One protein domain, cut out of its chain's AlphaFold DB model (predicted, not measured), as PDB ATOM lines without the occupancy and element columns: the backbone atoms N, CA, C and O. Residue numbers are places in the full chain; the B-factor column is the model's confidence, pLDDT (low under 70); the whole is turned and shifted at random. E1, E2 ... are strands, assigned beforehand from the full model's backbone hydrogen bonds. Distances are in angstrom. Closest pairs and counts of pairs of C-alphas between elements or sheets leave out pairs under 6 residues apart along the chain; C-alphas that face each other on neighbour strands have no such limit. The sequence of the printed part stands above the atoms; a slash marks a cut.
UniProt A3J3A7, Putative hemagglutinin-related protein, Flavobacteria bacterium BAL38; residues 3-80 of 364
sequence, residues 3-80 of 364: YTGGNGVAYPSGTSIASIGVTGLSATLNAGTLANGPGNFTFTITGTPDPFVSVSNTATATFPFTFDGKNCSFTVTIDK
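What this domain is: This is residues 3 to 80 of the 364 residues of the protein "Putative hemagglutinin-related protein" of Flavobacteria bacterium BAL38 (UniProt A3J3A7). A small, loose sandwich of strands, in which the three-stranded sheet E2, E3 and E5 is partly face to face with the long hairpin E6 and E7, whose strands cross those of the sheet at 39 degrees. The short strand pair E1 and E4 makes one end of the rod, and the link from E5 to E6, residues 48 to 57, reaches the other end. The printed part has 78 residues, with no named helix and seven strands in the order E1 to E7; the class is all strand. Each of the three sheets, E2 - E3 - E5, E1 - E4 and E6 - E7, is antiparallel. The whole is only just loose, close to compact, with a radius of gyration of the C-alphas of 14.3 A, and spans 45 by 20 by 19 A.

How they stand to each other: In the largest sheet, E3, residues 25 to 29, is the inner strand, and E2, residues 16 to 18, and E5, residues 43 to 47, are the edge strands. E2 and E3 form a hairpin, with N 17 and O 27 within hydrogen-bond range at 2.8 A. E3 and E5 are antiparallel at 156 degrees, with N 28 and O 44 at 2.9 A. This sheet and the hairpin of E6, residues 58 to 67, and E7, residues 70 to 79, form a sandwich, two sheets face to face, 9.4 A centre to centre where they face each other. The closest C-alphas of E2 and E6 are those of Ile 17 and Phe 63, 6.4 A apart; those of E3 and E6 are Ala 27 and Phe 63, 7.0 A apart. Across E6 and E7, N 63 and O 74 are 2.8 A apart and N 76 and O 61 are 2.8 A apart. E7 is apart from E2, E3 and E5. Residues 20 to 21 pair with residues 61 to 62 of E6, antiparallel. E1, residues 3 to 7, and E4, residues 36 to 40, are antiparallel at 137 degrees, with N 6 and O 37 at 2.8 A; both are apart from the other five strands. E4 runs on into E5 across a break of 2 residues, at 19 degrees.

Where its parts are: E1 begins at C-alpha 3, (293.440, 324.452, 254.297). E3 is 13.6 A long from first to last C-alpha and E5 13.2 A. E6 is 28.5 A long, from C-alpha 58 at (295.024, 313.994, 229.619). E7 is 29.6 A long and ends at C-alpha 79, (297.466, 310.654, 231.536).

The domain as a whole: The two C-alphas farthest apart are those of Gly 8 and Val 55, 45.1 A. The printed part has no cut. The links E4 to E5 and E6 to E7 are tight, the other four are short, and no link is long. The mean pLDDT of the printed part is 89.1; residues 51 to 56, in the link E5 to E6, are under 70.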
ATOM      1  N   TYR A   3     294.465 323.661 253.616       93.56
ATOM      2  CA  TYR A   3     293.440 324.452 254.297       93.56
ATOM      3  C   TYR A   3     294.097 325.541 255.151       93.56
ATOM      4  O   TYR A   3     295.282 325.466 255.486       93.56
ATOM      5  N   THR A   4     293.319 326.550 255.536       94.06
ATOM      6  CA  THR A   4     293.722 327.607 256.473       94.06
ATOM      7  C   THR A   4     292.826 327.585 257.715       94.06
ATOM      8  O   THR A   4     291.688 327.129 257.650       94.06
ATOM      9  N   GLY A   5     293.341 328.062 258.854       91.06
ATOM     10  CA  GLY A   5     292.536 328.268 260.067       91.06
ATOM     11  C   GLY A   5     292.110 327.003 260.823       91.06
ATOM     12  O   GLY A   5     291.039 326.994 261.422       91.06
ATOM     13  N   GLY A   6     292.912 325.937 260.811       93.38
ATOM     14  CA  GLY A   6     292.678 324.765 261.653       93.38
ATOM     15  C   GLY A   6     292.825 325.073 263.151       93.38
ATOM     16  O   GLY A   6     293.457 326.055 263.548       93.38
ATOM     17  N   ASN A   7     292.220 324.224 263.981       94.81
ATOM     18  CA  ASN A   7     291.989 324.461 265.411       94.81
ATOM     19  C   ASN A   7     292.589 323.382 266.334       94.81
ATOM     20  O   ASN A   7     292.191 323.290 267.493       94.81
ATOM     21  N   GLY A   8     293.477 322.518 265.831       94.44
ATOM     22  CA  GLY A   8     294.099 321.474 266.656       94.44
ATOM     23  C   GLY A   8     293.241 320.222 266.876       94.44
ATOM     24  O   GLY A   8     293.690 319.306 267.561       94.44
ATOM     25  N   VAL A   9     292.016 320.161 266.341       96.81
ATOM     26  CA  VAL A   9     291.063 319.070 266.615       96.81
ATOM     27  C   VAL A   9     291.303 317.863 265.702       96.81
ATOM     28  O   VAL A   9     291.590 318.005 264.511       96.81
ATOM     29  N   ALA A  10     291.177 316.660 266.271       96.44
ATOM     30  CA  ALA A  10     291.244 315.397 265.541       96.44
ATOM     31  C   ALA A  10     289.981 315.154 264.698       96.44
ATOM     32  O   ALA A  10     288.868 315.447 265.130       96.44
ATOM     33  N   TYR A  11     290.152 314.575 263.515       95.62
ATOM     34  CA  TYR A  11     289.078 314.187 262.608       95.62
ATOM     35  C   TYR A  11     289.240 312.721 262.169       95.62
ATOM     36  O   TYR A  11     290.365 312.246 261.971       95.62
ATOM     37  N   PRO A  12     288.126 311.977 262.031       96.25
ATOM     38  CA  PRO A  12     288.163 310.578 261.630       96.25
ATOM     39  C   PRO A  12     288.458 310.429 260.133       96.25
ATOM     40  O   PRO A  12     288.446 311.396 259.370       96.25
ATOM     41  N   SER A  13     288.682 309.185 259.702       96.06
ATOM     42  CA  SER A  13     288.724 308.853 258.278       96.06
ATOM     43  C   SER A  13     287.387 309.202 257.626       96.06
ATOM     44  O   SER A  13     286.327 308.966 258.206       96.06
ATOM     45  N   GLY A  14     287.438 309.744 256.412       93.56
ATOM     46  CA  GLY A  14     286.246 310.021 255.617       93.56
ATOM     47  C   GLY A  14     285.633 308.755 255.023       93.56
ATOM     48  O   GLY A  14     286.222 307.673 255.062       93.56
ATOM     49  N   THR A  15     284.451 308.910 254.431       95.38
ATOM     50  CA  THR A  15     283.858 307.901 253.548       95.38
ATOM     51  C   THR A  15     284.533 307.926 252.178       95.38
ATOM     52  O   THR A  15     285.193 308.903 251.819       95.38
ATOM     53  N   SER A  16     284.333 306.867 251.394       95.75
ATOM     54  CA  SER A  16     284.782 306.834 250.001       95.75
ATOM     55  C   SER A  16     284.092 307.930 249.181       95.75
ATOM     56  O   SER A  16     282.870 308.080 249.235       95.75
ATOM     57  N   ILE A  17     284.883 308.683 248.422       96.44
ATOM     58  CA  ILE A  17     284.454 309.730 247.497       96.44
ATOM     59  C   ILE A  17     284.755 309.241 246.085       96.44
ATOM     60  O   ILE A  17     285.920 309.157 245.695       96.44
ATOM     61  N   ALA A  18     283.719 308.933 245.308       95.06
ATOM     62  CA  ALA A  18     283.888 308.585 243.902       95.06
ATOM     63  C   ALA A  18     284.325 309.812 243.086       95.06
ATOM     64  O   ALA A  18     283.846 310.928 243.313       95.06
ATOM     65  N   SER A  19     285.220 309.608 242.122       93.19
ATOM     66  CA  SER A  19     285.604 310.658 241.182       93.19
ATOM     67  C   SER A  19     284.482 310.984 240.187       93.19
ATOM     68  O   SER A  19     283.766 310.100 239.714       93.19
ATOM     69  N   ILE A  20     284.366 312.262 239.821       89.88
ATOM     70  CA  ILE A  20     283.551 312.758 238.703       89.88
ATOM     71  C   ILE A  20     284.458 313.196 237.540       89.88
ATOM     72  O   ILE A  20     285.610 313.592 237.750       89.88
ATOM     73  N   GLY A  21     283.944 313.142 236.309       84.69
ATOM     74  CA  GLY A  21     284.727 313.354 235.084       84.69
ATOM     75  C   GLY A  21     285.341 312.044 234.595       84.69
ATOM     76  O   GLY A  21     284.756 311.379 233.747       84.69
ATOM     77  N   VAL A  22     286.486 311.654 235.161       82.12
ATOM     78  CA  VAL A  22     287.017 310.281 235.053       82.12
ATOM     79  C   VAL A  22     286.430 309.453 236.192       82.12
ATOM     80  O   VAL A  22     286.630 309.814 237.349       82.12
ATOM     81  N   THR A  23     285.710 308.373 235.893       85.38
ATOM     82  CA  THR A  23     285.104 307.452 236.877       85.38
ATOM     83  C   THR A  23     286.069 306.322 237.264       85.38
ATOM     84  O   THR A  23     287.182 306.247 236.756       85.38
ATOM     85  N   GLY A  24     285.692 305.455 238.212       84.81
ATOM     86  CA  GLY A  24     286.494 304.281 238.609       84.81
ATOM     87  C   GLY A  24     287.601 304.541 239.645       84.81
ATOM     88  O   GLY A  24     288.206 303.592 240.149       84.81
ATOM     89  N   LEU A  25     287.826 305.803 240.028       90.38
ATOM     90  CA  LEU A  25     288.680 306.168 241.159       90.38
ATOM     91  C   LEU A  25     287.845 306.507 242.393       90.38
ATOM     92  O   LEU A  25     286.726 307.015 242.310       90.38
ATOM     93  N   SER A  26     288.417 306.241 243.561       94.38
ATOM     94  CA  SER A  26     287.850 306.606 244.853       94.38
ATOM     95  C   SER A  26     288.913 307.257 245.723       94.38
ATOM     96  O   SER A  26     290.057 306.805 245.752       94.38
ATOM     97  N   ALA A  27     288.539 308.316 246.431       97.12
ATOM     98  CA  ALA A  27     289.384 308.964 247.417       97.12
ATOM     99  C   ALA A  27     288.790 308.821 248.815       97.12
ATOM    100  O   ALA A  27     287.594 309.015 249.013       97.12
ATOM    101  N   THR A  28     289.641 308.562 249.796       97.38
ATOM    102  CA  THR A  28     289.259 308.505 251.207       97.38
ATOM    103  C   THR A  28     290.121 309.492 251.974       97.38
ATOM    104  O   THR A  28     291.349 309.438 251.886       97.38
ATOM    105  N   LEU A  29     289.496 310.415 252.711       97.25
ATOM    106  CA  LEU A  29     290.220 311.296 253.629       97.25
ATOM    107  C   LEU A  29     290.832 310.445 254.744       97.25
ATOM    108  O   LEU A  29     290.104 309.742 255.438       97.25
ATOM    109  N   ASN A  30     292.143 310.523 254.938       97.31
ATOM    110  CA  ASN A  30     292.810 309.813 256.024       97.31
ATOM    111  C   ASN A  30     292.490 310.493 257.360       97.31
ATOM    112  O   ASN A  30     292.446 311.718 257.417       97.31
ATOM    113  N   ALA A  31     292.310 309.719 258.435       97.06
ATOM    114  CA  ALA A  31     292.163 310.284 259.777       97.06
ATOM    115  C   ALA A  31     293.398 311.121 260.157       97.06
ATOM    116  O   ALA A  31     294.524 310.782 259.786       97.06
ATOM    117  N   GLY A  32     293.202 312.195 260.919       95.81
ATOM    118  CA  GLY A  32     294.300 313.077 261.308       95.81
ATOM    119  C   GLY A  32     293.899 314.128 262.332       95.81
ATOM    120  O   GLY A  32     292.805 314.091 262.883       95.81
ATOM    121  N   THR A  33     294.791 315.086 262.571       96.62
ATOM    122  CA  THR A  33     294.554 316.234 263.458       96.62
ATOM    123  C   THR A  33     294.786 317.519 262.683       96.62
ATOM    124  O   THR A  33     295.769 317.629 261.946       96.62
ATOM    125  N   LEU A  34     293.871 318.482 262.801       95.88
ATOM    126  CA  LEU A  34     294.044 319.792 262.185       95.88
ATOM    127  C   LEU A  34     295.233 320.516 262.829       95.88
ATOM    128  O   LEU A  34     295.390 320.496 264.044       95.88
ATOM    129  N   ALA A  35     296.059 321.186 262.032       95.69
ATOM    130  CA  ALA A  35     297.081 322.085 262.551       95.69
ATOM    131  C   ALA A  35     296.422 323.337 263.153       95.69
ATOM    132  O   ALA A  35     295.361 323.749 262.691       95.69
ATOM    133  N   ASN A  36     297.054 323.973 264.144       95.31
ATOM    134  CA  ASN A  36     296.656 325.315 264.581       95.31
ATOM    135  C   ASN A  36     297.092 326.329 263.510       95.31
ATOM    136  O   ASN A  36     298.272 326.665 263.423       95.31
ATOM    137  N   GLY A  37     296.153 326.784 262.676       94.38
ATOM    138  CA  GLY A  37     296.437 327.596 261.490       94.38
ATOM    139  C   GLY A  37     296.451 326.781 260.181       94.38
ATOM    140  O   GLY A  37     295.574 325.942 259.982       94.38
ATOM    141  N   PRO A  38     297.341 327.065 259.214       95.75
ATOM    142  CA  PRO A  38     297.348 326.373 257.924       95.75
ATOM    143  C   PRO A  38     297.847 324.926 258.026       95.75
ATOM    144  O   PRO A  38     298.738 324.614 258.812       95.75
ATOM    145  N   GLY A  39     297.302 324.047 257.186       95.62
ATOM    146  CA  GLY A  39     297.687 322.637 257.137       95.62
ATOM    147  C   GLY A  39     297.237 321.942 255.853       95.62
ATOM    148  O   GLY A  39     296.795 322.590 254.907       95.62
ATOM    149  N   ASN A  40     297.365 320.614 255.811       95.06
ATOM    150  CA  ASN A  40     296.988 319.796 254.659       95.06
ATOM    151  C   ASN A  40     296.084 318.628 255.069       95.06
ATOM    152  O   ASN A  40     296.372 317.924 256.032       95.06
ATOM    153  N   PHE A  41     295.035 318.385 254.291       95.56
ATOM    154  CA  PHE A  41     294.337 317.105 254.247       95.56
ATOM    155  C   PHE A  41     295.098 316.115 253.371       95.56
ATOM    156  O   PHE A  41     295.540 316.467 252.269       95.56
ATOM    157  N   THR A  42     295.177 314.869 253.824       95.00
ATOM    158  CA  THR A  42     295.775 313.763 253.073       95.00
ATOM    159  C   THR A  42     294.679 312.798 252.660       95.00
ATOM    160  O   THR A  42     293.930 312.314 253.504       95.00
ATOM    161  N   PHE A  43     294.597 312.509 251.365       96.88
ATOM    162  CA  PHE A  43     293.650 311.545 250.818       96.88
ATOM    163  C   PHE A  43     294.408 310.331 250.296       96.88
ATOM    164  O   PHE A  43     295.431 310.480 249.628       96.88
ATOM    165  N   THR A  44     293.881 309.144 250.572       96.12
ATOM    166  CA  THR A  44     294.295 307.913 249.898       96.12
ATOM    167  C   THR A  44     293.422 307.726 248.668       96.12
ATOM    168  O   THR A  44     292.198 307.752 248.784       96.12
ATOM    169  N   ILE A  45     294.042 307.550 247.502       94.25
ATOM    170  CA  ILE A  45     293.339 307.340 246.233       94.25
ATOM    171  C   ILE A  45     293.561 305.900 245.787       94.25
ATOM    172  O   ILE A  45     294.697 305.431 245.741       94.25
ATOM    173  N   THR A  46     292.477 305.206 245.461       91.38
ATOM    174  CA  THR A  46     292.486 303.822 244.976       91.38
ATOM    175  C   THR A  46     291.555 303.667 243.775       91.38
ATOM    176  O   THR A  46     290.781 304.567 243.440       91.38
ATOM    177  N   GLY A  47     291.632 302.511 243.115       86.25
ATOM    178  CA  GLY A  47     290.791 302.165 241.970       86.25
ATOM    179  C   GLY A  47     291.551 302.155 240.649       86.25
ATOM    180  O   GLY A  47     292.775 302.269 240.605       86.25
ATOM    181  N   THR A  48     290.813 301.968 239.561       80.19
ATOM    182  CA  THR A  48     291.327 302.005 238.187       80.19
ATOM    183  C   THR A  48     290.448 302.979 237.414       80.19
ATOM    184  O   THR A  48     289.233 302.790 237.404       80.19
ATOM    185  N   PRO A  49     291.015 304.036 236.812       79.69
ATOM    186  CA  PRO A  49     290.244 305.022 236.086       79.69
ATOM    187  C   PRO A  49     289.576 304.348 234.885       79.69
ATOM    188  O   PRO A  49     290.241 303.759 234.032       79.69
ATOM    189  N   ASP A  50     288.255 304.437 234.845       70.81
ATOM    190  CA  ASP A  50     287.413 304.046 233.719       70.81
ATOM    191  C   ASP A  50     287.626 305.069 232.585       70.81
ATOM    192  O   ASP A  50     287.920 306.241 232.855       70.81
ATOM    193  N   PRO A  51     287.648 304.652 231.310       60.22
ATOM    194  CA  PRO A  51     288.553 305.253 230.362       60.22
ATOM    195  C   PRO A  51     288.180 306.661 229.935       60.22
ATOM    196  O   PRO A  51     287.028 307.087 229.896       60.22
ATOM    197  N   PHE A  52     289.234 307.332 229.483       61.97
ATOM    198  CA  PHE A  52     289.213 308.496 228.622       61.97
ATOM    199  C   PHE A  52     288.156 308.380 227.512       61.97
ATOM    200  O   PHE A  52     288.424 307.863 226.430       61.97
ATOM    201  N   VAL A  53     286.995 308.991 227.732       51.38
ATOM    202  CA  VAL A  53     286.054 309.394 226.667       51.38
ATOM    203  C   VAL A  53     286.575 310.625 225.899       51.38
ATOM    204  O   VAL A  53     285.922 311.168 225.015       51.38
ATOM    205  N   SER A  54     287.763 311.101 226.272       52.09
ATOM    206  CA  SER A  54     288.365 312.342 225.821       52.09
ATOM    207  C   SER A  54     289.313 312.099 224.644       52.09
ATOM    208  O   SER A  54     290.200 311.246 224.699       52.09
ATOM    209  N   VAL A  55     289.165 312.910 223.595       55.94
ATOM    210  CA  VAL A  55     290.132 313.037 222.489       55.94
ATOM    211  C   VAL A  55     291.478 313.636 222.938       55.94
ATOM    212  O   VAL A  55     292.428 313.656 222.157       55.94
ATOM    213  N   SER A  56     291.579 314.119 224.182       67.06
ATOM    214  CA  SER A  56     292.799 314.681 224.772       67.06
ATOM    215  C   SER A  56     293.741 313.598 225.316       67.06
ATOM    216  O   SER A  56     293.327 312.503 225.693       67.06
ATOM    217  N   ASN A  57     295.031 313.932 225.407       73.31
ATOM    218  CA  ASN A  57     296.066 313.079 226.005       73.31
ATOM    219  C   ASN A  57     296.017 313.048 227.542       73.31
ATOM    220  O   ASN A  57     296.677 312.206 228.147       73.31
ATOM    221  N   THR A  58     295.243 313.938 228.166       78.06
ATOM    222  CA  THR A  58     295.024 313.994 229.619       78.06
ATOM    223  C   THR A  58     293.532 314.100 229.953       78.06
ATOM    224  O   THR A  58     292.732 314.590 229.147       78.06
ATOM    225  N   ALA A  59     293.142 313.584 231.116       81.75
ATOM    226  CA  ALA A  59     291.785 313.649 231.645       81.75
ATOM    227  C   ALA A  59     291.826 313.969 233.140       81.75
ATOM    228  O   ALA A  59     292.811 313.695 233.820       81.75
ATOM    229  N   THR A  60     290.760 314.568 233.659       87.19
ATOM    230  CA  THR A  60     290.731 315.065 235.037       87.19
ATOM    231  C   THR A  60     289.708 314.291 235.858       87.19
ATOM    232  O   THR A  60     288.510 314.352 235.587       87.19
ATOM    233  N   ALA A  61     290.181 313.584 236.883       90.69
ATOM    234  CA  ALA A  61     289.346 313.036 237.944       90.69
ATOM    235  C   ALA A  61     289.139 314.118 239.006       90.69
ATOM    236  O   ALA A  61     290.109 314.612 239.579       90.69
ATOM    237  N   THR A  62     287.895 314.498 239.272       93.56
ATOM    238  CA  THR A  62     287.561 315.490 240.302       93.56
ATOM    239  C   THR A  62     286.915 314.790 241.487       93.56
ATOM    240  O   THR A  62     286.018 313.976 241.307       93.56
ATOM    241  N   PHE A  63     287.346 315.111 242.699       96.69
ATOM    242  CA  PHE A  63     286.840 314.515 243.931       96.69
ATOM    243  C   PHE A  63     286.151 315.602 244.757       96.69
ATOM    244  O   PHE A  63     286.838 316.376 245.434       96.69
ATOM    245  N   PRO A  64     284.815 315.722 244.672       96.12
ATOM    246  CA  PRO A  64     284.064 316.641 245.511       96.12
ATOM    247  C   PRO A  64     283.978 316.086 246.933       96.12
ATOM    248  O   PRO A  64     283.650 314.921 247.136       96.12
ATOM    249  N   PHE A  65     284.242 316.913 247.935       94.81
ATOM    250  CA  PHE A  65     284.076 316.531 249.331       94.81
ATOM    251  C   PHE A  65     283.599 317.712 250.164       94.81
ATOM    252  O   PHE A  65     283.771 318.879 249.802       94.81
ATOM    253  N   THR A  66     283.023 317.389 251.313       94.25
ATOM    254  CA  THR A  66     282.561 318.375 252.281       94.25
ATOM    255  C   THR A  66     283.280 318.134 253.597       94.25
ATOM    256  O   THR A  66     283.338 317.004 254.079       94.25
ATOM    257  N   PHE A  67     283.821 319.195 254.188       92.69
ATOM    258  CA  PHE A  67     284.409 319.152 255.523       92.69
ATOM    259  C   PHE A  67     283.889 320.339 256.324       92.69
ATOM    260  O   PHE A  67     283.980 321.476 255.863       92.69
ATOM    261  N   ASP A  68     283.316 320.080 257.504       90.50
ATOM    262  CA  ASP A  68     282.739 321.124 258.366       90.50
ATOM    263  C   ASP A  68     281.748 322.044 257.611       90.50
ATOM    264  O   ASP A  68     281.852 323.273 257.612       90.50
ATOM    265  N   GLY A  69     280.842 321.427 256.839       90.31
ATOM    266  CA  GLY A  69     279.828 322.118 256.030       90.31
ATOM    267  C   GLY A  69     280.356 322.885 254.809       90.31
ATOM    268  O   GLY A  69     279.561 323.453 254.064       90.31
ATOM    269  N   LYS A  70     281.675 322.905 254.571       91.94
ATOM    270  CA  LYS A  70     282.293 323.595 253.431       91.94
ATOM    271  C   LYS A  70     282.532 322.613 252.293       91.94
ATOM    272  O   LYS A  70     283.173 321.583 252.492       91.94
ATOM    273  N   ASN A  71     282.033 322.952 251.108       93.56
ATOM    274  CA  ASN A  71     282.213 322.155 249.897       93.56
ATOM    275  C   ASN A  71     283.513 322.544 249.202       93.56
ATOM    276  O   ASN A  71     283.755 323.719 248.930       93.56
ATOM    277  N   CYS A  72     284.315 321.542 248.879       93.12
ATOM    278  CA  CYS A  72     285.594 321.681 248.213       93.12
ATOM    279  C   CYS A  72     285.755 320.559 247.185       93.12
ATOM    280  O   CYS A  72     285.060 319.544 247.214       93.12
ATOM    281  N   SER A  73     286.710 320.713 246.278       94.44
ATOM    282  CA  SER A  73     287.115 319.630 245.390       94.44
ATOM    283  C   SER A  73     288.606 319.684 245.136       94.44
ATOM    284  O   SER A  73     289.183 320.768 245.053       94.44
ATOM    285  N   PHE A  74     289.221 318.523 244.961       94.81
ATOM    286  CA  PHE A  74     290.560 318.428 244.394       94.81
ATOM    287  C   PHE A  74     290.520 317.592 243.120       94.81
ATOM    288  O   PHE A  74     289.593 316.813 242.896       94.81
ATOM    289  N   THR A  75     291.528 317.772 242.279       92.81
ATOM    290  CA  THR A  75     291.615 317.105 240.985       92.81
ATOM    291  C   THR A  75     292.884 316.280 240.887       92.81
ATOM    292  O   THR A  75     293.934 316.694 241.376       92.81
ATOM    293  N   VAL A  76     292.799 315.149 240.199       89.81
ATOM    294  CA  VAL A  76     293.944 314.353 239.761       89.81
ATOM    295  C   VAL A  76     293.930 314.306 238.243       89.81
ATOM    296  O   VAL A  76     292.919 313.949 237.634       89.81
ATOM    297  N   THR A  77     295.050 314.677 237.630       87.25
ATOM    298  CA  THR A  77     295.254 314.483 236.196       87.25
ATOM    299  C   THR A  77     295.649 313.037 235.958       87.25
ATOM    300  O   THR A  77     296.613 312.545 236.536       87.25
ATOM    301  N   ILE A  78     294.885 312.363 235.113       84.31
ATOM    302  CA  ILE A  78     295.207 311.051 234.576       84.31
ATOM    303  C   ILE A  78     295.772 311.286 233.186       84.31
ATOM    304  O   ILE A  78     295.196 312.052 232.413       84.31
ATOM    305  N   ASP A  79     296.881 310.629 232.870       82.50
ATOM    306  CA  ASP A  79     297.466 310.654 231.536       82.50
ATOM    307  C   ASP A  79     297.002 309.436 230.738       82.50
ATOM    308  O   ASP A  79     296.909 308.318 231.258       82.50
ATOM    309  N   LYS A  80     296.723 309.639 229.450       78.69
ATOM    310  CA  LYS A  80     296.433 308.541 228.531       78.69
ATOM    311  C   LYS A  80     297.706 307.727 228.347       78.69
ATOM    312  O   LYS A  80     298.778 308.305 228.151       78.69
TER     313      LYS A  80